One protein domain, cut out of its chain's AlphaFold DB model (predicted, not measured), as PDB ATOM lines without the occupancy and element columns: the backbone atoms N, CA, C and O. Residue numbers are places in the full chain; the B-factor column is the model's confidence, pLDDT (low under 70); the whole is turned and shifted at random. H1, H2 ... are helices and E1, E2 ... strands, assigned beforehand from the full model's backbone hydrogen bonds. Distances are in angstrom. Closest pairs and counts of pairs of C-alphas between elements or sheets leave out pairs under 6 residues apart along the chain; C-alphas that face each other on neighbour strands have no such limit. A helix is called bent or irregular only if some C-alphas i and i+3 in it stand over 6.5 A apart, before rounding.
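This is residues 238 to 349 of the 895 residues of an uncharacterized protein of Gymnopus androsaceus JB14 (UniProt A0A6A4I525). A long, strongly twisted sheet makes the body, with the hairpin E5 and E6 stretched along the longest axis; E4 is paired with E5 toward one end, and E8 with E9 is added beside E6 toward the other. The short strands E3 and E7 continue the sheet beyond E4, with the small hairpin E1 and E2 near them and the irregular helix H1, of 11 residues, beside E3. The printed part has 112 residues, with one named helix and nine named strands in the order E1 E2 E3 E4 E5 E6 E7 H1 E8 E9. The seven-strand sheet runs E7, E3, E4, E5, E6, E8, E9 and is mixed, E1 and E2 form a separate antiparallel sheet, and the class is mostly strand. The whole is compact, with a radius of gyration of the C-alphas of 13.5 A and spans of 45 by 30 by 24 A.

E5, residues 270 to 283, measures 38.9 A from C-alpha 270 at (139.742, 160.767, 185.774) to C-alpha 283 at (178.274, 155.686, 185.259). E6, residues 287 to 301, is the longest strand by residues and measures 31.9 A; it bends by 81 degrees at residue 297. E4, residues 258 to 267, measures 22.5 A and bends by 78 degrees at residue 262. E3 is residues 251 to 253 and E7 is residues 305 to 307. E8, residues 327 to 333, measures 16.6 A, and E9, residues 336 to 338, ends at C-alpha 338 at (172.997, 165.313, 190.733). E1, residues 238 to 240, begins at C-alpha 238 at (146.594, 156.795, 195.497), and E2 is residues 243 to 246. H1, residues 309 to 319, measures 13.6 A and is irregular, with C-alphas 314 and 317 7.6 A apart.

E5 and E6 form an antiparallel hairpin at 159 degrees; N 275 and O 298 are 2.9 A apart and N 289 and O 281 3.0 A, both within hydrogen-bond range. E4 and E5 are also an antiparallel hairpin, at 163 degrees, with N 265 and O 272 2.9 A apart. E4 is staggered: its residues 258 to 259 pair with E3 and its residues 259 to 267 with E5. E3 and E4 are an antiparallel hairpin with N 251 and O 259 2.8 A apart, and E3 E4 E5 E6 form a meander, each strand the antiparallel neighbour of the one before. E7, an edge strand, is antiparallel to E3, with N 306 and O 252 2.9 A apart. Beyond E6, E8 is its parallel neighbour at 58 degrees, with N 331 and O 292 2.8 A apart. E9, the other edge strand, forms an antiparallel hairpin with E8, with N 330 and O 338 2.8 A apart. E1 and E2 form an antiparallel hairpin at 151 degrees, with N 240 and O 243 2.9 A apart. The closest C-alphas of E2 and E3 are those of Phe 245 and Ala 251, 7.3 A apart. H1 is on the larger sheet but only grazes it, with its residues 309 to 316; the closest C-alphas of H1 and E3 are those of Phe 309 and Ala 251, 5.6 A apart. In H1, 4 of 7 O i to N i+4 pairs and 5 of 8 O i to N i+3 pairs are within hydrogen-bond range. Among the pairs that are apart are E1 and E8, and E7 and E9.

The two C-alphas farthest apart are those of Lys 269 and Glu 284, at 45.6 A. The printed part has no cut and no long link; the link from H1 to E8, with 7 residues, is short, and the other links are tight. The mean pLDDT of the printed part is 93.0, and no printed residue is under 70.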
ATOM      1  N   GLN A 238     147.835 157.271 196.107       96.06
ATOM      2  CA  GLN A 238     146.594 156.795 195.497       96.06
ATOM      3  C   GLN A 238     146.502 155.271 195.597       96.06
ATOM      4  O   GLN A 238     147.454 154.555 195.280       96.06
ATOM      5  N   HIS A 239     145.342 154.790 196.044       94.38
ATOM      6  CA  HIS A 239     145.051 153.364 196.156       94.38
ATOM      7  C   HIS A 239     144.442 152.861 194.844       94.38
ATOM      8  O   HIS A 239     143.295 153.185 194.526       94.38
ATOM      9  N   LEU A 240     145.206 152.080 194.080       94.00
ATOM     10  CA  LEU A 240     144.852 151.612 192.739       94.00
ATOM     11  C   LEU A 240     145.030 150.095 192.658       94.00
ATOM     12  O   LEU A 240     146.086 149.573 193.001       94.00
ATOM     13  N   ALA A 241     143.996 149.379 192.206       91.56
ATOM     14  CA  ALA A 241     144.021 147.921 192.022       91.56
ATOM     15  C   ALA A 241     144.572 147.127 193.236       91.56
ATOM     16  O   ALA A 241     145.270 146.129 193.067       91.56
ATOM     17  N   GLY A 242     144.267 147.569 194.463       92.12
ATOM     18  CA  GLY A 242     144.721 146.921 195.700       92.12
ATOM     19  C   GLY A 242     146.149 147.271 196.136       92.12
ATOM     20  O   GLY A 242     146.648 146.669 197.083       92.12
ATOM     21  N   GLN A 243     146.807 148.223 195.473       95.69
ATOM     22  CA  GLN A 243     148.165 148.676 195.776       95.69
ATOM     23  C   GLN A 243     148.205 150.182 196.050       95.69
ATOM     24  O   GLN A 243     147.413 150.948 195.504       95.69
ATOM     25  N   ASP A 244     149.179 150.606 196.854       95.88
ATOM     26  CA  ASP A 244     149.384 152.013 197.192       95.88
ATOM     27  C   ASP A 244     150.564 152.599 196.417       95.88
ATOM     28  O   ASP A 244     151.729 152.261 196.673       95.88
ATOM     29  N   PHE A 245     150.250 153.506 195.494       97.06
ATOM     30  CA  PHE A 245     151.225 154.241 194.696       97.06
ATOM     31  C   PHE A 245     151.499 155.590 195.353       97.06
ATOM     32  O   PHE A 245     150.647 156.483 195.329       97.06
ATOM     33  N   PHE A 246     152.678 155.730 195.958       96.69
ATOM     34  CA  PHE A 246     153.124 156.988 196.545       96.69
ATOM     35  C   PHE A 246     153.919 157.810 195.530       96.69
ATOM     36  O   PHE A 246     154.622 157.258 194.685       96.69
ATOM     37  N   THR A 247     153.831 159.134 195.634       95.81
ATOM     38  CA  THR A 247     154.743 160.051 194.954       95.81
ATOM     39  C   THR A 247     156.172 159.828 195.440       95.81
ATOM     40  O   THR A 247     156.392 159.415 196.579       95.81
ATOM     41  N   LEU A 248     157.152 160.134 194.591       94.94
ATOM     42  CA  LEU A 248     158.583 159.990 194.875       94.94
ATOM     43  C   LEU A 248     159.031 158.542 195.158       94.94
ATOM     44  O   LEU A 248     160.024 158.315 195.849       94.94
ATOM     45  N   GLU A 249     158.310 157.563 194.607       95.81
ATOM     46  CA  GLU A 249     158.688 156.150 194.626       95.81
ATOM     47  C   GLU A 249     158.631 155.534 193.220       95.81
ATOM     48  O   GLU A 249     157.705 155.827 192.465       95.81
ATOM     49  N   PRO A 250     159.568 154.647 192.849       97.06
ATOM     50  CA  PRO A 250     159.512 153.948 191.570       97.06
ATOM     51  C   PRO A 250     158.257 153.079 191.425       97.06
ATOM     52  O   PRO A 250     157.925 152.275 192.299       97.06
ATOM     53  N   ALA A 251     157.597 153.194 190.276       97.31
ATOM     54  CA  ALA A 251     156.425 152.416 189.902       97.31
ATOM     55  C   ALA A 251     156.557 151.877 188.473       97.31
ATOM     56  O   ALA A 251     157.130 152.524 187.591       97.31
ATOM     57  N   ILE A 252     156.001 150.688 188.233       97.12
ATOM     58  CA  ILE A 252     155.955 150.090 186.897       97.12
ATOM     59  C   ILE A 252     154.614 150.402 186.245       97.12
ATOM     60  O   ILE A 252     153.546 150.152 186.810       97.12
ATOM     61  N   LEU A 253     154.702 150.877 185.011       96.38
ATOM     62  CA  LEU A 253     153.586 151.133 184.121       96.38
ATOM     63  C   LEU A 253     153.313 149.949 183.189       96.38
ATOM     64  O   LEU A 253     154.094 148.997 183.064       96.38
ATOM     65  N   THR A 254     152.234 150.061 182.418       93.38
ATOM     66  CA  THR A 254     152.000 149.202 181.256       93.38
ATOM     67  C   THR A 254     153.223 149.173 180.324       93.38
ATOM     68  O   THR A 254     153.979 150.140 180.183       93.38
ATOM     69  N   ARG A 255     153.436 148.021 179.673       88.56
ATOM     70  CA  ARG A 255     154.601 147.747 178.804       88.56
ATOM     71  C   ARG A 255     155.965 147.793 179.520       88.56
ATOM     72  O   ARG A 255     156.971 148.048 178.866       88.56
ATOM     73  N   LYS A 256     156.013 147.512 180.831       86.12
ATOM     74  CA  LYS A 256     157.249 147.433 181.642       86.12
ATOM     75  C   LYS A 256     158.088 148.723 181.657       86.12
ATOM     76  O   LYS A 256     159.299 148.666 181.846       86.12
ATOM     77  N   ARG A 257     157.465 149.885 181.454       93.00
ATOM     78  CA  ARG A 257     158.148 151.176 181.643       93.00
ATOM     79  C   ARG A 257     158.182 151.516 183.129       93.00
ATOM     80  O   ARG A 257     157.222 151.211 183.830       93.00
ATOM     81  N   VAL A 258     159.255 152.153 183.589       96.00
ATOM     82  CA  VAL A 258     159.409 152.578 184.985       96.00
ATOM     83  C   VAL A 258     159.344 154.097 185.054       96.00
ATOM     84  O   VAL A 258     159.937 154.795 184.229       96.00
ATOM     85  N   CYS A 259     158.595 154.606 186.024       96.88
ATOM     86  CA  CYS A 259     158.491 156.030 186.297       96.88
ATOM     87  C   CYS A 259     158.478 156.292 187.799       96.88
ATOM     88  O   CYS A 259     158.243 155.387 188.599       96.88
ATOM     89  N   MET A 260     158.624 157.559 188.164       96.56
ATOM     90  CA  MET A 260     158.421 158.039 189.519       96.56
ATOM     91  C   MET A 260     157.345 159.132 189.517       96.56
ATOM     92  O   MET A 260     157.602 160.216 188.992       96.56
ATOM     93  N   PRO A 261     156.138 158.887 190.058       96.50
ATOM     94  CA  PRO A 261     155.101 159.905 190.128       96.50
ATOM     95  C   PRO A 261     155.548 161.060 191.027       96.50
ATOM     96  O   PRO A 261     156.000 160.852 192.151       96.50
ATOM     97  N   SER A 262     155.410 162.287 190.537       94.62
ATOM     98  CA  SER A 262     155.707 163.525 191.259       94.62
ATOM     99  C   SER A 262     154.445 164.109 191.895       94.62
ATOM    100  O   SER A 262     154.500 164.638 193.001       94.62
ATOM    101  N   ARG A 263     153.284 163.991 191.237       95.88
ATOM    102  CA  ARG A 263     152.022 164.603 191.685       95.88
ATOM    103  C   ARG A 263     150.807 163.872 191.129       95.88
ATOM    104  O   ARG A 263     150.812 163.471 189.973       95.88
ATOM    105  N   TRP A 264     149.733 163.804 191.911       97.69
ATOM    106  CA  TRP A 264     148.419 163.325 191.472       97.69
ATOM    107  C   TRP A 264     147.458 164.489 191.223       97.69
ATOM    108  O   TRP A 264     147.469 165.466 191.974       97.69
ATOM    109  N   PHE A 265     146.611 164.378 190.201       97.75
ATOM    110  CA  PHE A 265     145.592 165.378 189.872       97.75
ATOM    111  C   PHE A 265     144.389 164.748 189.158       97.75
ATOM    112  O   PHE A 265     144.467 163.631 188.642       97.75
ATOM    113  N   ILE A 266     143.263 165.457 189.147       98.00
ATOM    114  CA  ILE A 266     142.045 165.045 188.442       98.00
ATOM    115  C   ILE A 266     141.918 165.830 187.138       98.00
ATOM    116  O   ILE A 266     142.073 167.041 187.153       98.00
ATOM    117  N   ARG A 267     141.577 165.165 186.033       97.06
ATOM    118  CA  ARG A 267     141.176 165.796 184.766       97.06
ATOM    119  C   ARG A 267     139.982 165.040 184.205       97.06
ATOM    120  O   ARG A 267     140.013 163.812 184.134       97.06
ATOM    121  N   ASP A 268     138.908 165.746 183.860       93.62
ATOM    122  CA  ASP A 268     137.663 165.147 183.349       93.62
ATOM    123  C   ASP A 268     137.138 163.988 184.218       93.62
ATOM    124  O   ASP A 268     136.734 162.937 183.717       93.62
ATOM    125  N   LYS A 269     137.176 164.161 185.549       93.38
ATOM    126  CA  LYS A 269     136.816 163.145 186.568       93.38
ATOM    127  C   LYS A 269     137.714 161.899 186.602       93.38
ATOM    128  O   LYS A 269     137.465 161.006 187.409       93.38
ATOM    129  N   ASN A 270     138.758 161.841 185.782       96.75
ATOM    130  CA  ASN A 270     139.742 160.767 185.774       96.75
ATOM    131  C   ASN A 270     140.988 161.181 186.557       96.75
ATOM    132  O   ASN A 270     141.374 162.348 186.578       96.75
ATOM    133  N   LEU A 271     141.624 160.208 187.205       98.06
ATOM    134  CA  LEU A 271     142.853 160.417 187.959       98.06
ATOM    135  C   LEU A 271     144.072 160.285 187.041       98.06
ATOM    136  O   LEU A 271     144.201 159.313 186.293       98.06
ATOM    137  N   PHE A 272     144.985 161.238 187.159       98.06
ATOM    138  CA  PHE A 272     146.262 161.271 186.462       98.06
ATOM    139  C   PHE A 272     147.402 161.484 187.453       98.06
ATOM    140  O   PHE A 272     147.221 162.040 188.542       98.06
ATOM    141  N   ALA A 273     148.589 161.055 187.045       97.38
ATOM    142  CA  ALA A 273     149.838 161.421 187.673       97.38
ATOM    143  C   ALA A 273     150.675 162.246 186.704       97.38
ATOM    144  O   ALA A 273     150.782 161.919 185.522       97.38
ATOM    145  N   LYS A 274     151.335 163.263 187.235       96.56
ATOM    146  CA  LYS A 274     152.598 163.718 186.681       96.56
ATOM    147  C   LYS A 274     153.710 162.822 187.210       96.56
ATOM    148  O   LYS A 274     153.661 162.414 188.372       96.56
ATOM    149  N   ALA A 275     154.670 162.475 186.366       96.44
ATOM    150  CA  ALA A 275     155.746 161.563 186.720       96.44
ATOM    151  C   ALA A 275     157.020 161.833 185.923       96.44
ATOM    152  O   ALA A 275     156.967 162.287 184.783       96.44
ATOM    153  N   TRP A 276     158.157 161.462 186.496       96.06
ATOM    154  CA  TRP A 276     159.446 161.456 185.816       96.06
ATOM    155  C   TRP A 276     159.750 160.077 185.251       96.06
ATOM    156  O   TRP A 276     159.465 159.051 185.879       96.06
ATOM    157  N   THR A 277     160.334 160.036 184.059       94.94
ATOM    158  CA  THR A 277     160.843 158.791 183.483       94.94
ATOM    159  C   THR A 277     162.090 158.338 184.231       94.94
ATOM    160  O   THR A 277     162.883 159.152 184.703       94.94
ATOM    161  N   MET A 278     162.265 157.023 184.354       94.69
ATOM    162  CA  MET A 278     163.461 156.442 184.957       94.69
ATOM    163  C   MET A 278     164.221 155.639 183.907       94.69
ATOM    164  O   MET A 278     163.626 154.813 183.205       94.69
ATOM    165  N   ARG A 279     165.532 155.868 183.807       92.12
ATOM    166  CA  ARG A 279     166.422 155.103 182.925       92.12
ATOM    167  C   ARG A 279     167.517 154.413 183.720       92.12
ATOM    168  O   ARG A 279     167.893 154.860 184.797       92.12
ATOM    169  N   ILE A 280     168.010 153.315 183.167       93.06
ATOM    170  CA  ILE A 280     169.138 152.585 183.736       93.06
ATOM    171  C   ILE A 280     170.411 153.271 183.245       93.06
ATOM    172  O   ILE A 280     170.560 153.486 182.039       93.06
ATOM    173  N   ILE A 281     171.297 153.617 184.172       91.44
ATOM    174  CA  ILE A 281     172.627 154.152 183.881       91.44
ATOM    175  C   ILE A 281     173.700 153.240 184.471       91.44
ATOM    176  O   ILE A 281     173.455 152.502 185.427       91.44
ATOM    177  N   ASP A 282     174.875 153.286 183.860       88.00
ATOM    178  CA  ASP A 282     176.104 152.676 184.351       88.00
ATOM    179  C   ASP A 282     177.198 153.730 184.190       88.00
ATOM    180  O   ASP A 282     177.716 153.934 183.090       88.00
ATOM    181  N   ASP A 283     177.415 154.503 185.252       81.81
ATOM    182  CA  ASP A 283     178.274 155.686 185.259       81.81
ATOM    183  C   ASP A 283     179.449 155.499 186.230       81.81
ATOM    184  O   ASP A 283     179.299 154.912 187.302       81.81
ATOM    185  N   GLU A 284     180.634 156.001 185.874       80.38
ATOM    186  CA  GLU A 284     181.841 155.830 186.696       80.38
ATOM    187  C   GLU A 284     181.787 156.602 188.029       80.38
ATOM    188  O   GLU A 284     182.403 156.173 189.008       80.38
ATOM    189  N   LEU A 285     181.068 157.729 188.083       82.00
ATOM    190  CA  LEU A 285     180.932 158.586 189.266       82.00
ATOM    191  C   LEU A 285     179.753 158.164 190.146       82.00
ATOM    192  O   LEU A 285     179.893 158.120 191.370       82.00
ATOM    193  N   PHE A 286     178.604 157.860 189.538       78.50
ATOM    194  CA  PHE A 286     177.359 157.566 190.265       78.50
ATOM    195  C   PHE A 286     177.090 156.064 190.444       78.50
ATOM    196  O   PHE A 286     176.303 155.670 191.305       78.50
ATOM    197  N   GLY A 287     177.774 155.208 189.685       83.44
ATOM    198  CA  GLY A 287     177.594 153.761 189.698       83.44
ATOM    199  C   GLY A 287     176.470 153.275 188.779       83.44
ATOM    200  O   GLY A 287     175.946 154.006 187.937       83.44
ATOM    201  N   SER A 288     176.103 152.001 188.942       89.88
ATOM    202  CA  SER A 288     175.057 151.347 188.151       89.88
ATOM    203  C   SER A 288     173.724 151.340 188.897       89.88
ATOM    204  O   SER A 288     173.643 150.863 190.032       89.88
ATOM    205  N   GLY A 289     172.668 151.849 188.264       93.12
ATOM    206  CA  GLY A 289     171.345 151.938 188.877       93.12
ATOM    207  C   GLY A 289     170.350 152.768 188.075       93.12
ATOM    208  O   GLY A 289     170.461 152.919 186.858       93.12
ATOM    209  N   TRP A 290     169.346 153.292 188.769       95.00
ATOM    210  CA  TRP A 290     168.326 154.170 188.215       95.00
ATOM    211  C   TRP A 290     168.748 155.639 188.278       95.00
ATOM    212  O   TRP A 290     169.099 156.142 189.346       95.00
ATOM    213  N   ALA A 291     168.608 156.334 187.151       94.19
ATOM    214  CA  ALA A 291     168.576 157.789 187.082       94.19
ATOM    215  C   ALA A 291     167.134 158.276 186.874       94.19
ATOM    216  O   ALA A 291     166.415 157.754 186.009       94.19
ATOM    217  N   VAL A 292     166.706 159.260 187.667       94.88
ATOM    218  CA  VAL A 292     165.375 159.887 187.571       94.88
ATOM    219  C   VAL A 292     165.473 161.153 186.725       94.88
ATOM    220  O   VAL A 292     166.197 162.066 187.093       94.88
ATOM    221  N   GLN A 293     164.736 161.228 185.617       94.50
ATOM    222  CA  GLN A 293     164.818 162.345 184.667       94.50
ATOM    223  C   GLN A 293     163.874 163.487 185.061       94.50
ATOM    224  O   GLN A 293     162.747 163.576 184.568       94.50
ATOM    225  N   THR A 294     164.307 164.359 185.967       91.88
ATOM    226  CA  THR A 294     163.467 165.426 186.541       91.88
ATOM    227  C   THR A 294     163.202 166.576 185.573       91.88
ATOM    228  O   THR A 294     162.179 167.253 185.702       91.88
ATOM    229  N   PHE A 295     164.032 166.732 184.533       89.62
ATOM    230  CA  PHE A 295     163.816 167.702 183.450       89.62
ATOM    231  C   PHE A 295     162.630 167.376 182.532       89.62
ATOM    232  O   PHE A 295     162.152 168.254 181.811       89.62
ATOM    233  N   ASN A 296     162.166 166.122 182.521       87.25
ATOM    234  CA  ASN A 296     161.109 165.655 181.630       87.25
ATOM    235  C   ASN A 296     159.954 165.038 182.426       87.25
ATOM    236  O   ASN A 296     159.930 163.842 182.720       87.25
ATOM    237  N   GLU A 297     158.975 165.872 182.767       92.31
ATOM    238  CA  GLU A 297     157.757 165.445 183.448       92.31
ATOM    239  C   GLU A 297     156.688 165.033 182.427       92.31
ATOM    240  O   GLU A 297     156.258 165.825 181.587       92.31
ATOM    241  N   ILE A 298     156.246 163.780 182.510       95.19
ATOM    242  CA  ILE A 298     155.201 163.206 181.660       95.19
ATOM    243  C   ILE A 298     153.894 163.047 182.430       95.19
ATOM    244  O   ILE A 298     153.879 162.857 183.645       95.19
ATOM    245  N   GLU A 299     152.779 163.072 181.704       96.62
ATOM    246  CA  GLU A 299     151.458 162.790 182.261       96.62
ATOM    247  C   GLU A 299     151.039 161.350 181.967       96.62
ATOM    248  O   GLU A 299     151.163 160.859 180.842       96.62
ATOM    249  N   ILE A 300     150.539 160.668 182.993       97.00
ATOM    250  CA  ILE A 300     150.197 159.249 182.948       97.00
ATOM    251  C   ILE A 300     148.796 159.059 183.548       97.00
ATOM    252  O   ILE A 300     148.568 159.462 184.691       97.00
ATOM    253  N   PRO A 301     147.849 158.426 182.832       97.44
ATOM    254  CA  PRO A 301     146.577 158.017 183.418       97.44
ATOM    255  C   PRO A 301     146.795 157.034 184.574       97.44
ATOM    256  O   PRO A 301     147.586 156.102 184.450       97.44
ATOM    257  N   ALA A 302     146.048 157.160 185.671       96.94
ATOM    258  CA  ALA A 302     146.190 156.253 186.817       96.94
ATOM    259  C   ALA A 302     145.988 154.766 186.453       96.94
ATOM    260  O   ALA A 302     146.583 153.891 187.073       96.94
ATOM    261  N   ALA A 303     145.195 154.479 185.416       95.69
ATOM    262  CA  ALA A 303     144.970 153.126 184.905       95.69
ATOM    263  C   ALA A 303     146.229 152.456 184.317       95.69
ATOM    264  O   ALA A 303     146.258 151.233 184.190       95.69
ATOM    265  N   ASP A 304     147.262 153.230 183.971       96.94
ATOM    266  CA  ASP A 304     148.511 152.699 183.422       96.94
ATOM    267  C   ASP A 304     149.479 152.201 184.507       96.94
ATOM    268  O   ASP A 304     150.468 151.551 184.166       96.94
ATOM    269  N   PHE A 305     149.218 152.475 185.788       97.56
ATOM    270  CA  PHE A 305     150.031 152.007 186.912       97.56
ATOM    271  C   PHE A 305     149.720 150.539 187.240       97.56
ATOM    272  O   PHE A 305     148.577 150.181 187.509       97.56
ATOM    273  N   VAL A 306     150.749 149.682 187.224       96.62
ATOM    274  CA  VAL A 306     150.593 148.219 187.343       96.62
ATOM    275  C   VAL A 306     151.213 147.668 188.625       96.62
ATOM    276  O   VAL A 306     150.584 146.860 189.304       96.62
ATOM    277  N   ILE A 307     152.444 148.075 188.959       97.25
ATOM    278  CA  ILE A 307     153.172 147.556 190.132       97.25
ATOM    279  C   ILE A 307     153.716 148.723 190.952       97.25
ATOM    280  O   ILE A 307     154.518 149.516 190.454       97.25
ATOM    281  N   ALA A 308     153.275 148.817 192.204       96.94
ATOM    282  CA  ALA A 308     153.740 149.793 193.179       96.94
ATOM    283  C   ALA A 308     155.079 149.374 193.800       96.94
ATOM    284  O   ALA A 308     155.476 148.208 193.742       96.94
ATOM    285  N   PHE A 309     155.745 150.321 194.456       95.88
ATOM    286  CA  PHE A 309     157.098 150.184 194.995       95.88
ATOM    287  C   PHE A 309     157.357 148.886 195.782       95.88
ATOM    288  O   PHE A 309     158.249 148.125 195.419       95.88
ATOM    289  N   ASN A 310     156.530 148.564 196.784       94.06
ATOM    290  CA  ASN A 310     156.712 147.354 197.602       94.06
ATOM    291  C   ASN A 310     156.670 146.062 196.771       94.06
ATOM    292  O   ASN A 310     157.467 145.144 196.965       94.06
ATOM    293  N   GLN A 311     155.732 145.970 195.823       95.19
ATOM    294  CA  GLN A 311     155.649 144.799 194.959       95.19
ATOM    295  C   GLN A 311     156.796 144.800 193.942       95.19
ATOM    296  O   GLN A 311     157.342 143.737 193.639       95.19
ATOM    297  N   PHE A 312     157.228 145.970 193.469       96.12
ATOM    298  CA  PHE A 312     158.375 146.101 192.578       96.12
ATOM    299  C   PHE A 312     159.663 145.602 193.257       96.12
ATOM    300  O   PHE A 312     160.367 144.776 192.676       96.12
ATOM    301  N   GLN A 313     159.905 145.952 194.525       95.19
ATOM    302  CA  GLN A 313     161.037 145.439 195.312       95.19
ATOM    303  C   GLN A 313     161.094 143.904 195.309       95.19
ATOM    304  O   GLN A 313     162.161 143.321 195.145       95.19
ATOM    305  N   THR A 314     159.948 143.225 195.399       95.25
ATOM    306  CA  THR A 314     159.903 141.750 195.390       95.25
ATOM    307  C   THR A 314     159.941 141.116 193.996       95.25
ATOM    308  O   THR A 314     160.315 139.953 193.859       95.25
ATOM    309  N   THR A 315     159.564 141.852 192.946       94.88
ATOM    310  CA  THR A 315     159.369 141.301 191.589       94.88
ATOM    311  C   THR A 315     160.439 141.717 190.580       94.88
ATOM    312  O   THR A 315     160.505 141.110 189.508       94.88
ATOM    313  N   HIS A 316     161.311 142.681 190.906       94.56
ATOM    314  CA  HIS A 316     162.314 143.240 189.986       94.56
ATOM    315  C   HIS A 316     163.194 142.166 189.316       94.56
ATOM    316  O   HIS A 316     163.339 142.179 188.094       94.56
ATOM    317  N   ILE A 317     163.660 141.164 190.078       93.62
ATOM    318  CA  ILE A 317     164.465 140.037 189.566       93.62
ATOM    319  C   ILE A 317     163.704 139.253 188.492       93.62
ATOM    320  O   ILE A 317     164.238 138.966 187.424       93.62
ATOM    321  N   THR A 318     162.432 138.933 188.750       93.00
ATOM    322  CA  THR A 318     161.597 138.159 187.812       93.00
ATOM    323  C   THR A 318     161.274 138.970 186.555       93.00
ATOM    324  O   THR A 318     161.086 138.417 185.473       93.00
ATOM    325  N   LEU A 319     161.217 140.296 186.683       91.00
ATOM    326  CA  LEU A 319     160.938 141.208 185.577       91.00
ATOM    327  C   LEU A 319     162.177 141.549 184.741       91.00
ATOM    328  O   LEU A 319     161.998 142.084 183.643       91.00
ATOM    329  N   GLY A 320     163.380 141.203 185.217       92.25
ATOM    330  CA  GLY A 320     164.655 141.534 184.579       92.25
ATOM    331  C   GLY A 320     165.011 143.017 184.694       92.25
ATOM    332  O   GLY A 320     165.575 143.576 183.758       92.25
ATOM    333  N   LEU A 321     164.625 143.663 185.797       93.56
ATOM    334  CA  LEU A 321     164.865 145.084 186.066       93.56
ATOM    335  C   LEU A 321     165.799 145.254 187.280       93.56
ATOM    336  O   LEU A 321     165.763 144.401 188.172       93.56
ATOM    337  N   PRO A 322     166.599 146.338 187.353       93.88
ATOM    338  CA  PRO A 322     167.365 146.670 188.554       93.88
ATOM    339  C   PRO A 322     166.468 146.868 189.780       93.88
ATOM    340  O   PRO A 322     165.289 147.212 189.644       93.88
ATOM    341  N   ASP A 323     167.039 146.692 190.973       94.75
ATOM    342  CA  ASP A 323     166.356 146.970 192.240       94.75
ATOM    343  C   ASP A 323     165.803 148.410 192.226       94.75
ATOM    344  O   ASP A 323     166.571 149.345 191.974       94.75
ATOM    345  N   PRO A 324     164.496 148.635 192.464       95.12
ATOM    346  CA  PRO A 324     163.940 149.986 192.526       95.12
ATOM    347  C   PRO A 324     164.587 150.871 193.601       95.12
ATOM    348  O   PRO A 324     164.511 152.090 193.498       95.12
ATOM    349  N   CYS A 325     165.246 150.297 194.611       95.44
ATOM    350  CA  CYS A 325     165.963 151.058 195.636       95.44
ATOM    351  C   CYS A 325     167.323 151.584 195.152       95.44
ATOM    352  O   CYS A 325     167.914 152.433 195.813       95.44
ATOM    353  N   ALA A 326     167.842 151.098 194.020       94.75
ATOM    354  CA  ALA A 326     169.136 151.502 193.474       94.75
ATOM    355  C   ALA A 326     169.034 152.819 192.683       94.75
ATOM    356  O   ALA A 326     169.405 152.874 191.514       94.75
ATOM    357  N   ILE A 327     168.484 153.873 193.294       94.69
ATOM    358  CA  ILE A 327     168.454 155.220 192.707       94.69
ATOM    359  C   ILE A 327     169.815 155.866 192.953       94.69
ATOM    360  O   ILE A 327     170.179 156.114 194.102       94.69
ATOM    361  N   VAL A 328     170.558 156.111 191.877       92.12
ATOM    362  CA  VAL A 328     171.953 156.576 191.940       92.12
ATOM    363  C   VAL A 328     172.115 158.037 191.537       92.12
ATOM    364  O   VAL A 328     173.060 158.679 191.985       92.12
ATOM    365  N   ALA A 329     171.190 158.575 190.739       92.31
ATOM    366  CA  ALA A 329     171.266 159.951 190.271       92.31
ATOM    367  C   ALA A 329     169.889 160.570 189.995       92.31
ATOM    368  O   ALA A 329     168.914 159.892 189.651       92.31
ATOM    369  N   GLU A 330     169.843 161.888 190.109       92.62
ATOM    370  CA  GLU A 330     168.846 162.762 189.510       92.62
ATOM    371  C   GLU A 330     169.443 163.350 188.230       92.62
ATOM    372  O   GLU A 330     170.557 163.857 188.255       92.62
ATOM    373  N   GLU A 331     168.746 163.239 187.107       91.25
ATOM    374  CA  GLU A 331     169.157 163.819 185.831       91.25
ATOM    375  C   GLU A 331     168.341 165.100 185.611       91.25
ATOM    376  O   GLU A 331     167.150 165.027 185.295       91.25
ATOM    377  N   ASP A 332     168.980 166.255 185.811       84.12
ATOM    378  CA  ASP A 332     168.365 167.596 185.790       84.12
ATOM    379  C   ASP A 332     168.389 168.243 184.394       84.12
ATOM    380  O   ASP A 332     167.695 169.226 184.124       84.12
ATOM    381  N   SER A 333     169.180 167.688 183.478       85.50
ATOM    382  CA  SER A 333     169.152 167.966 182.041       85.50
ATOM    383  C   SER A 333     169.788 166.793 181.290       85.50
ATOM    384  O   SER A 333     170.332 165.901 181.930       85.50
ATOM    385  N   SER A 334     169.741 166.783 179.952       78.12
ATOM    386  CA  SER A 334     170.095 165.620 179.116       78.12
ATOM    387  C   SER A 334     171.471 164.968 179.355       78.12
ATOM    388  O   SER A 334     171.673 163.888 178.820       78.12
ATOM    389  N   ASP A 335     172.384 165.592 180.110       74.00
ATOM    390  CA  ASP A 335     173.669 165.025 180.551       74.00
ATOM    391  C   ASP A 335     174.160 165.637 181.893       74.00
ATOM    392  O   ASP A 335     175.360 165.651 182.169       74.00
ATOM    393  N   ASP A 336     173.261 166.192 182.718       84.69
ATOM    394  CA  ASP A 336     173.623 166.780 184.022       84.69
ATOM    395  C   ASP A 336     173.034 165.945 185.156       84.69
ATOM    396  O   ASP A 336     171.813 165.790 185.249       84.69
ATOM    397  N   PHE A 337     173.913 165.391 185.991       87.00
ATOM    398  CA  PHE A 337     173.558 164.468 187.060       87.00
ATOM    399  C   PHE A 337     173.866 165.062 188.432       87.00
ATOM    400  O   PHE A 337     174.975 165.527 188.702       87.00
ATOM    401  N   ALA A 338     172.895 164.959 189.329       90.50
ATOM    402  CA  ALA A 338     172.997 165.313 190.733       90.50
ATOM    403  C   ALA A 338     172.701 164.098 191.624       90.50
ATOM    404  O   ALA A 338     172.153 163.081 191.190       90.50
ATOM    405  N   ASN A 339     173.056 164.197 192.905       89.88
ATOM    406  CA  ASN A 339     172.666 163.185 193.882       89.88
ATOM    407  C   ASN A 339     171.156 163.241 194.133       89.88
ATOM    408  O   ASN A 339     170.571 164.317 194.243       89.88
ATOM    409  N   TRP A 340     170.537 162.076 194.306       90.94
ATOM    410  CA  TRP A 340     169.136 162.000 194.699       90.94
ATOM    411  C   TRP A 340     168.947 162.401 196.170       90.94
ATOM    412  O   TRP A 340     169.402 161.702 197.075       90.94
ATOM    413  N   GLU A 341     168.234 163.505 196.416       90.25
ATOM    414  CA  GLU A 341     168.015 164.044 197.773       90.25
ATOM    415  C   GLU A 341     166.538 164.061 198.215       90.25
ATOM    416  O   GLU A 341     166.230 164.374 199.366       90.25
ATOM    417  N   LYS A 342     165.594 163.726 197.324       89.38
ATOM    418  CA  LYS A 342     164.148 163.881 197.589       89.38
ATOM    419  C   LYS A 342     163.575 162.803 198.516       89.38
ATOM    420  O   LYS A 342     162.629 163.074 199.254       89.38
ATOM    421  N   THR A 343     164.132 161.594 198.493       91.81
ATOM    422  CA  THR A 343     163.761 160.482 199.384       91.81
ATOM    423  C   THR A 343     164.986 159.647 199.732       91.81
ATOM    424  O   THR A 343     165.987 159.676 199.023       91.81
ATOM    425  N   VAL A 344     164.902 158.866 200.811       92.94
ATOM    426  CA  VAL A 344     165.859 157.781 201.059       92.94
ATOM    427  C   VAL A 344     165.412 156.584 200.207       92.94
ATOM    428  O   VAL A 344     164.344 156.039 200.497       92.94
ATOM    429  N   PRO A 345     166.169 156.151 199.178       92.19
ATOM    430  CA  PRO A 345     165.677 155.186 198.187       92.19
ATOM    431  C   PRO A 345     165.191 153.849 198.758       92.19
ATOM    432  O   PRO A 345     164.245 153.267 198.239       92.19
ATOM    433  N   SER A 346     165.802 153.371 199.844       90.75
ATOM    434  CA  SER A 346     165.415 152.124 200.515       90.75
ATOM    435  C   SER A 346     164.129 152.234 201.342       90.75
ATOM    436  O   SER A 346     163.468 151.223 201.573       90.75
ATOM    437  N   GLU A 347     163.772 153.437 201.800       90.38
ATOM    438  CA  GLU A 347     162.558 153.683 202.590       90.38
ATOM    439  C   GLU A 347     161.384 154.164 201.725       90.38
ATOM    440  O   GLU A 347     160.229 153.923 202.079       90.38
ATOM    441  N   GLY A 348     161.671 154.825 200.599       91.69
ATOM    442  CA  GLY A 348     160.669 155.429 199.727       91.69
ATOM    443  C   GLY A 348     160.077 156.715 200.311       91.69
ATOM    444  O   GLY A 348     160.762 157.521 200.952       91.69
ATOM    445  N   ASN A 349     158.786 156.940 200.075       94.31
ATOM    446  CA  ASN A 349     158.081 158.109 200.579       94.31
ATOM    447  C   ASN A 349     157.842 157.974 202.090       94.31
ATOM    448  O   ASN A 349     157.245 157.005 202.564       94.31
TER     449      ASN A 349